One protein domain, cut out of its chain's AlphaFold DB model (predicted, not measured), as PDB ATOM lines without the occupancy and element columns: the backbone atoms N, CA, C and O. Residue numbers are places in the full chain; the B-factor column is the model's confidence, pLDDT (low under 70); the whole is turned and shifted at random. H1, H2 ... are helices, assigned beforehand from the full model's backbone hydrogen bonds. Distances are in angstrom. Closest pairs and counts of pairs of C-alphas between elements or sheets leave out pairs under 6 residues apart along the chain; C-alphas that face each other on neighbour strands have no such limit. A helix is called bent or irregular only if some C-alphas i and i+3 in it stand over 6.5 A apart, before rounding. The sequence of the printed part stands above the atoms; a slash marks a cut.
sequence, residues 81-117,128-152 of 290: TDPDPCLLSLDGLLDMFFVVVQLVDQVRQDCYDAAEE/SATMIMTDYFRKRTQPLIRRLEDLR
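AT A GLANCE: This is residues 81 to 117 and 128 to 152 of the 290 residues of the protein "Protein kinase domain-containing protein" of Protopolystoma xenopodis (UniProt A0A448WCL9). Two long helices, H1 and the shorter, kinked H2, lie side by side and run opposite ways as a loose pair, with residues 81 to 89 as a tail before H1. The printed part has 62 residues, with H1 then H2 along the chain and no named strand; the class is all helix. The whole is a loose rod, with a radius of gyration of the C-alphas of 14.5 A and spans of 49 by 20 by 14 A.

HOW THE PARTS SIT: Start with H1, residues 90 to 117, and then find H2, residues 129 to 149. They touch; their closest C-alphas, those of Val 104 and Thr 134, are 5.8 A apart. Their lines stand at a shallow tilt of 28 degrees, opposite ways. O i to N i+4 pairs within hydrogen-bond range are 23 of 24 in H1 and 14 of 17 in H2.

IN THESE COORDINATES: Find C-alpha 90 at (33.558, 53.213, 84.344); from there H1 runs 40.6 A to C-alpha 117 at (62.956, 45.726, 111.292). H2 runs 29.8 A to C-alpha 149 at (39.655, 47.053, 82.636). Near residue 143 it has a kink of 33 degrees, and it is only just irregular: C-alphas 140 and 143 are 6.7 A apart.

THE WHOLE: The C-alphas farthest apart, those of Asp 82 and Glu 117, are 49.4 A apart. Residues 118 to 127 are not printed; C-alphas 117 and 128 stand 13.9 A apart across the cut. Look for pLDDT under 70 at residues 81 to 89.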
ATOM      1  N   THR A  81      29.703  60.233  76.304       48.75
ATOM      2  CA  THR A  81      30.706  60.575  77.321       48.75
ATOM      3  C   THR A  81      30.170  61.740  78.147       48.75
ATOM      4  O   THR A  81      30.547  62.887  77.900       48.75
ATOM      5  N   ASP A  82      29.268  61.446  79.081       41.97
ATOM      6  CA  ASP A  82      28.645  62.442  79.954       41.97
ATOM      7  C   ASP A  82      29.718  63.333  80.619       41.97
ATOM      8  O   ASP A  82      30.806  62.840  80.959       41.97
ATOM      9  N   PRO A  83      29.466  64.644  80.808       43.91
ATOM     10  CA  PRO A  83      30.377  65.570  81.490       43.91
ATOM     11  C   PRO A  83      30.363  65.359  83.021       43.91
ATOM     12  O   PRO A  83      30.362  66.314  83.798       43.91
ATOM     13  N   ASP A  84      30.323  64.099  83.446       43.00
ATOM     14  CA  ASP A  84      30.090  63.671  84.819       43.00
ATOM     15  C   ASP A  84      31.355  63.787  85.686       43.00
ATOM     16  O   ASP A  84      32.450  63.405  85.247       43.00
ATOM     17  N   PRO A  85      31.232  64.238  86.951       44.28
ATOM     18  CA  PRO A  85      32.355  64.392  87.871       44.28
ATOM     19  C   PRO A  85      32.855  63.036  88.401       44.28
ATOM     20  O   PRO A  85      32.562  62.638  89.525       44.28
ATOM     21  N   CYS A  86      33.639  62.339  87.575       46.56
ATOM     22  CA  CYS A  86      34.669  61.346  87.923       46.56
ATOM     23  C   CYS A  86      34.306  60.154  88.839       46.56
ATOM     24  O   CYS A  86      35.208  59.401  89.189       46.56
ATOM     25  N   LEU A  87      33.042  59.942  89.222       45.06
ATOM     26  CA  LEU A  87      32.661  58.950  90.247       45.06
ATOM     27  C   LEU A  87      31.549  57.970  89.828       45.06
ATOM     28  O   LEU A  87      31.386  56.939  90.478       45.06
ATOM     29  N   LEU A  88      30.807  58.253  88.751       53.19
ATOM     30  CA  LEU A  88      29.723  57.387  88.245       53.19
ATOM     31  C   LEU A  88      30.064  56.666  86.927       53.19
ATOM     32  O   LEU A  88      29.388  55.708  86.550       53.19
ATOM     33  N   SER A  89      31.126  57.086  86.235       69.62
ATOM     34  CA  SER A  89      31.593  56.461  84.992       69.62
ATOM     35  C   SER A  89      32.507  55.257  85.252       69.62
ATOM     36  O   SER A  89      33.108  55.131  86.320       69.62
ATOM     37  N   LEU A  90      32.658  54.374  84.256       77.38
ATOM     38  CA  LEU A  90      33.558  53.213  84.344       77.38
ATOM     39  C   LEU A  90      35.018  53.627  84.591       77.38
ATOM     40  O   LEU A  90      35.697  53.002  85.402       77.38
ATOM     41  N   ASP A  91      35.485  54.682  83.921       73.88
ATOM     42  CA  ASP A  91      36.804  55.272  84.155       73.88
ATOM     43  C   ASP A  91      36.939  55.807  85.584       73.88
ATOM     44  O   ASP A  91      37.913  55.483  86.253       73.88
ATOM     45  N   GLY A  92      35.940  56.542  86.084       73.88
ATOM     46  CA  GLY A  92      35.939  57.066  87.451       73.88
ATOM     47  C   GLY A  92      35.973  55.976  88.525       73.88
ATOM     48  O   GLY A  92      36.749  56.044  89.476       73.88
ATOM     49  N   LEU A  93      35.189  54.912  88.332       81.06
ATOM     50  CA  LEU A  93      35.193  53.737  89.204       81.06
ATOM     51  C   LEU A  93      36.539  52.993  89.163       81.06
ATOM     52  O   LEU A  93      37.012  52.532  90.201       81.06
ATOM     53  N   LEU A  94      37.165  52.878  87.985       83.12
ATOM     54  CA  LEU A  94      38.501  52.293  87.832       83.12
ATOM     55  C   LEU A  94      39.580  53.135  88.515       83.12
ATOM     56  O   LEU A  94      40.404  52.575  89.232       83.12
ATOM     57  N   ASP A  95      39.563  54.451  88.323       79.75
ATOM     58  CA  ASP A  95      40.544  55.363  88.907       79.75
ATOM     59  C   ASP A  95      40.392  55.395  90.451       79.75
ATOM     60  O   ASP A  95      41.389  55.313  91.169       79.75
ATOM     61  N   MET A  96      39.158  55.348  90.983       83.00
ATOM     62  CA  MET A  96      38.886  55.137  92.417       83.00
ATOM     63  C   MET A  96      39.417  53.791  92.937       83.00
ATOM     64  O   MET A  96      40.077  53.749  93.977       83.00
ATOM     65  N   PHE A  97      39.170  52.682  92.230       87.12
ATOM     66  CA  PHE A  97      39.729  51.379  92.612       87.12
ATOM     67  C   PHE A  97      41.261  51.367  92.563       87.12
ATOM     68  O   PHE A  97      41.879  50.707  93.396       87.12
ATOM     69  N   PHE A  98      41.870  52.088  91.619       83.19
ATOM     70  CA  PHE A  98      43.320  52.200  91.500       83.19
ATOM     71  C   PHE A  98      43.919  52.927  92.709       83.19
ATOM     72  O   PHE A  98      44.822  52.383  93.339       83.19
ATOM     73  N   VAL A  99      43.358  54.076  93.107       85.44
ATOM     74  CA  VAL A  99      43.774  54.807  94.321       85.44
ATOM     75  C   VAL A  99      43.635  53.940  95.577       85.44
ATOM     76  O   VAL A  99      44.561  53.873  96.383       85.44
ATOM     77  N   VAL A 100      42.513  53.227  95.739       88.31
ATOM     78  CA  VAL A 100      42.299  52.364  96.914       88.31
ATOM     79  C   VAL A 100      43.249  51.161  96.925       88.31
ATOM     80  O   VAL A 100      43.745  50.799  97.988       88.31
ATOM     81  N   VAL A 101      43.552  50.552  95.772       88.69
ATOM     82  CA  VAL A 101      44.550  49.469  95.705       88.69
ATOM     83  C   VAL A 101      45.962  49.989  95.961       88.69
ATOM     84  O   VAL A 101      46.676  49.349  96.718       88.69
ATOM     85  N   GLN A 102      46.347  51.159  95.440       88.31
ATOM     86  CA  GLN A 102      47.643  51.764  95.766       88.31
ATOM     87  C   GLN A 102      47.785  52.056  97.265       88.31
ATOM     88  O   GLN A 102      48.842  51.793  97.827       88.31
ATOM     89  N   LEU A 103      46.729  52.538  97.930       89.88
ATOM     90  CA  LEU A 103      46.735  52.746  99.382       89.88
ATOM     91  C   LEU A 103      46.864  51.421 100.155       89.88
ATOM     92  O   LEU A 103      47.592  51.354 101.140       89.88
ATOM     93  N   VAL A 104      46.186  50.360  99.709       90.12
ATOM     94  CA  VAL A 104      46.266  49.024 100.326       90.12
ATOM     95  C   VAL A 104      47.630  48.366 100.100       90.12
ATOM     96  O   VAL A 104      48.155  47.751 101.024       90.12
ATOM     97  N   ASP A 105      48.214  48.506  98.908       89.06
ATOM     98  CA  ASP A 105      49.564  48.022  98.605       89.06
ATOM     99  C   ASP A 105      50.635  48.844  99.363       89.06
ATOM    100  O   ASP A 105      51.615  48.258  99.810       89.06
ATOM    101  N   GLN A 106      50.429  50.151  99.598       89.56
ATOM    102  CA  GLN A 106      51.313  50.970 100.447       89.56
ATOM    103  C   GLN A 106      51.252  50.527 101.913       89.56
ATOM    104  O   GLN A 106      52.280  50.162 102.462       89.56
ATOM    105  N   VAL A 107      50.058  50.450 102.518       89.31
ATOM    106  CA  VAL A 107      49.896  49.976 103.911       89.31
ATOM    107  C   VAL A 107      50.463  48.563 104.085       89.31
ATOM    108  O   VAL A 107      51.000  48.234 105.139       89.31
ATOM    109  N   ARG A 108      50.377  47.719 103.049       87.94
ATOM    110  CA  ARG A 108      51.016  46.400 103.026       87.94
ATOM    111  C   ARG A 108      52.546  46.488 103.002       87.94
ATOM    112  O   ARG A 108      53.174  45.704 103.703       87.94
ATOM    113  N   GLN A 109      53.129  47.396 102.218       87.69
ATOM    114  CA  GLN A 109      54.576  47.617 102.193       87.69
ATOM    115  C   GLN A 109      55.069  48.167 103.537       87.69
ATOM    116  O   GLN A 109      55.979  47.585 104.108       87.69
ATOM    117  N   ASP A 110      54.392  49.171 104.100       88.81
ATOM    118  CA  ASP A 110      54.704  49.734 105.421       88.81
ATOM    119  C   ASP A 110      54.701  48.641 106.517       88.81
ATOM    120  O   ASP A 110      55.525  48.654 107.429       88.81
ATOM    121  N   CYS A 111      53.795  47.655 106.410       85.62
ATOM    122  CA  CYS A 111      53.737  46.496 107.310       85.62
ATOM    123  C   CYS A 111      54.806  45.420 107.031       85.62
ATOM    124  O   CYS A 111      55.052  44.601 107.912       85.62
ATOM    125  N   TYR A 112      55.395  45.363 105.832       83.94
ATOM    126  CA  TYR A 112      56.525  44.473 105.532       83.94
ATOM    127  C   TYR A 112      57.843  45.094 105.982       83.94
ATOM    128  O   TYR A 112      58.626  44.419 106.639       83.94
ATOM    129  N   ASP A 113      58.048  46.377 105.688       85.06
ATOM    130  CA  ASP A 113      59.253  47.115 106.066       85.06
ATOM    131  C   ASP A 113      59.414  47.114 107.601       85.06
ATOM    132  O   ASP A 113      60.487  46.811 108.113       85.06
ATOM    133  N   ALA A 114      58.318  47.322 108.345       82.56
ATOM    134  CA  ALA A 114      58.306  47.195 109.807       82.56
ATOM    135  C   ALA A 114      58.561  45.758 110.311       82.56
ATOM    136  O   ALA A 114      59.158  45.579 111.367       82.56
ATOM    137  N   ALA A 115      58.136  44.729 109.568       76.88
ATOM    138  CA  ALA A 115      58.396  43.338 109.941       76.88
ATOM    139  C   ALA A 115      59.868  42.946 109.712       76.88
ATOM    140  O   ALA A 115      60.427  42.224 110.532       76.88
ATOM    141  N   GLU A 116      60.524  43.454 108.660       73.06
ATOM    142  CA  GLU A 116      61.973  43.265 108.458       73.06
ATOM    143  C   GLU A 116      62.823  44.010 109.512       73.06
ATOM    144  O   GLU A 116      63.939  43.579 109.801       73.06
ATOM    145  N   GLU A 117      62.310  45.085 110.131       70.69
ATOM    146  CA  GLU A 117      62.956  45.726 111.292       70.69
ATOM    147  C   GLU A 117      62.827  44.902 112.594       70.69
ATOM    148  O   GLU A 117      63.708  44.989 113.455       70.69
ATOM    149  N   SER A 128      50.743  39.759 110.704       81.94
ATOM    150  CA  SER A 128      49.935  40.806 111.341       81.94
ATOM    151  C   SER A 128      48.524  40.922 110.751       81.94
ATOM    152  O   SER A 128      48.311  40.833 109.538       81.94
ATOM    153  N   ALA A 129      47.528  41.199 111.598       85.38
ATOM    154  CA  ALA A 129      46.124  41.276 111.189       85.38
ATOM    155  C   ALA A 129      45.859  42.304 110.063       85.38
ATOM    156  O   ALA A 129      44.940  42.122 109.258       85.38
ATOM    157  N   THR A 130      46.679  43.358 109.953       85.31
ATOM    158  CA  THR A 130      46.661  44.308 108.826       85.31
ATOM    159  C   THR A 130      47.155  43.671 107.523       85.31
ATOM    160  O   THR A 130      46.545  43.868 106.470       85.31
ATOM    161  N   MET A 131      48.205  42.850 107.580       84.50
ATOM    162  CA  MET A 131      48.750  42.089 106.452       84.50
ATOM    163  C   MET A 131      47.713  41.093 105.903       84.50
ATOM    164  O   MET A 131      47.464  41.057 104.695       84.50
ATOM    165  N   ILE A 132      47.020  40.370 106.792       88.19
ATOM    166  CA  ILE A 132      45.936  39.440 106.431       88.19
ATOM    167  C   ILE A 132      44.763  40.193 105.771       88.19
ATOM    168  O   ILE A 132      44.249  39.773 104.727       88.19
ATOM    169  N   MET A 133      44.344  41.327 106.344       88.75
ATOM    170  CA  MET A 133      43.214  42.120 105.841       88.75
ATOM    171  C   MET A 133      43.513  42.796 104.492       88.75
ATOM    172  O   MET A 133      42.670  42.758 103.586       88.75
ATOM    173  N   THR A 134      44.708  43.375 104.321       89.88
ATOM    174  CA  THR A 134      45.143  43.968 103.041       89.88
ATOM    175  C   THR A 134      45.171  42.913 101.938       89.88
ATOM    176  O   THR A 134      44.637  43.146 100.850       89.88
ATOM    177  N   ASP A 135      45.690  41.711 102.221       89.00
ATOM    178  CA  ASP A 135      45.746  40.650 101.218       89.00
ATOM    179  C   ASP A 135      44.365  40.057 100.903       89.00
ATOM    180  O   ASP A 135      44.080  39.754  99.744       89.00
ATOM    181  N   TYR A 136      43.467  39.936 101.889       90.44
ATOM    182  CA  TYR A 136      42.068  39.565 101.639       90.44
ATOM    183  C   TYR A 136      41.378  40.577 100.713       90.44
ATOM    184  O   TYR A 136      40.771  40.180  99.713       90.44
ATOM    185  N   PHE A 137      41.515  41.880 100.987       90.69
ATOM    186  CA  PHE A 137      40.958  42.935 100.139       90.69
ATOM    187  C   PHE A 137      41.507  42.854  98.709       90.69
ATOM    188  O   PHE A 137      40.737  42.790  97.749       90.69
ATOM    189  N   ARG A 138      42.832  42.773  98.564       88.06
ATOM    190  CA  ARG A 138      43.560  42.664  97.291       88.06
ATOM    191  C   ARG A 138      43.147  41.432  96.478       88.06
ATOM    192  O   ARG A 138      42.827  41.554  95.293       88.06
ATOM    193  N   LYS A 139      43.046  40.258  97.116       91.00
ATOM    194  CA  LYS A 139      42.520  39.013  96.514       91.00
ATOM    195  C   LYS A 139      41.055  39.166  96.071       91.00
ATOM    196  O   LYS A 139      40.652  38.572  95.071       91.00
ATOM    197  N   ARG A 140      40.257  39.985  96.771       90.56
ATOM    198  CA  ARG A 140      38.835  40.232  96.473       90.56
ATOM    199  C   ARG A 140      38.604  41.248  95.348       90.56
ATOM    200  O   ARG A 140      37.667  41.048  94.569       90.56
ATOM    201  N   THR A 141      39.413  42.307  95.255       89.00
ATOM    202  CA  THR A 141      39.238  43.421  94.301       89.00
ATOM    203  C   THR A 141      39.974  43.232  92.980       89.00
ATOM    204  O   THR A 141      39.405  43.552  91.938       89.00
ATOM    205  N   GLN A 142      41.171  42.634  92.967       88.94
ATOM    206  CA  GLN A 142      41.931  42.383  91.734       88.94
ATOM    207  C   GLN A 142      41.120  41.698  90.601       88.94
ATOM    208  O   GLN A 142      41.213  42.157  89.457       88.94
ATOM    209  N   PRO A 143      40.289  40.655  90.838       90.44
ATOM    210  CA  PRO A 143      39.469  40.058  89.777       90.44
ATOM    211  C   PRO A 143      38.270  40.922  89.347       90.44
ATOM    212  O   PRO A 143      37.695  40.661  88.290       90.44
ATOM    213  N   LEU A 144      37.874  41.927  90.137       87.88
ATOM    214  CA  LEU A 144      36.866  42.917  89.744       87.88
ATOM    215  C   LEU A 144      37.501  43.992  88.858       87.88
ATOM    216  O   LEU A 144      36.985  44.256  87.778       87.88
ATOM    217  N   ILE A 145      38.657  44.525  89.266       87.69
ATOM    218  CA  ILE A 145      39.407  45.544  88.518       87.69
ATOM    219  C   ILE A 145      39.729  45.040  87.111       87.69
ATOM    220  O   ILE A 145      39.320  45.680  86.152       87.69
ATOM    221  N   ARG A 146      40.300  43.834  86.963       87.62
ATOM    222  CA  ARG A 146      40.582  43.243  85.637       87.62
ATOM    223  C   ARG A 146      39.347  43.151  84.731       87.62
ATOM    224  O   ARG A 146      39.440  43.390  83.534       87.62
ATOM    225  N   ARG A 147      38.171  42.841  85.293       86.75
ATOM    226  CA  ARG A 147      36.905  42.791  84.534       86.75
ATOM    227  C   ARG A 147      36.404  44.177  84.131       86.75
ATOM    228  O   ARG A 147      35.764  44.296  83.093       86.75
ATOM    229  N   LEU A 148      36.661  45.202  84.940       83.25
ATOM    230  CA  LEU A 148      36.351  46.594  84.610       83.25
ATOM    231  C   LEU A 148      37.347  47.139  83.565       83.25
ATOM    232  O   LEU A 148      36.930  47.817  82.631       83.25
ATOM    233  N   GLU A 149      38.627  46.762  83.647       83.12
ATOM    234  CA  GLU A 149      39.655  47.053  82.636       83.12
ATOM    235  C   GLU A 149      39.310  46.427  81.272       83.12
ATOM    236  O   GLU A 149      39.354  47.126  80.262       83.12
ATOM    237  N   ASP A 150      38.875  45.159  81.232       84.56
ATOM    238  CA  ASP A 150      38.385  44.482  80.013       84.56
ATOM    239  C   ASP A 150      37.145  45.171  79.386       84.56
ATOM    240  O   ASP A 150      36.843  44.985  78.197       84.56
ATOM    241  N   LEU A 151      36.407  45.964  80.172       83.38
ATOM    242  CA  LEU A 151      35.259  46.765  79.729       83.38
ATOM    243  C   LEU A 151      35.627  48.205  79.328       83.38
ATOM    244  O   LEU A 151      34.827  48.852  78.647       83.38
ATOM    245  N   ARG A 152      36.825  48.695  79.677       83.44
ATOM    246  CA  ARG A 152      37.340  50.001  79.234       83.44
ATOM    247  C   ARG A 152      37.609  49.964  77.726       83.44
ATOM    248  O   ARG A 152      38.015  48.938  77.185       83.44
TER     249      ARG A 152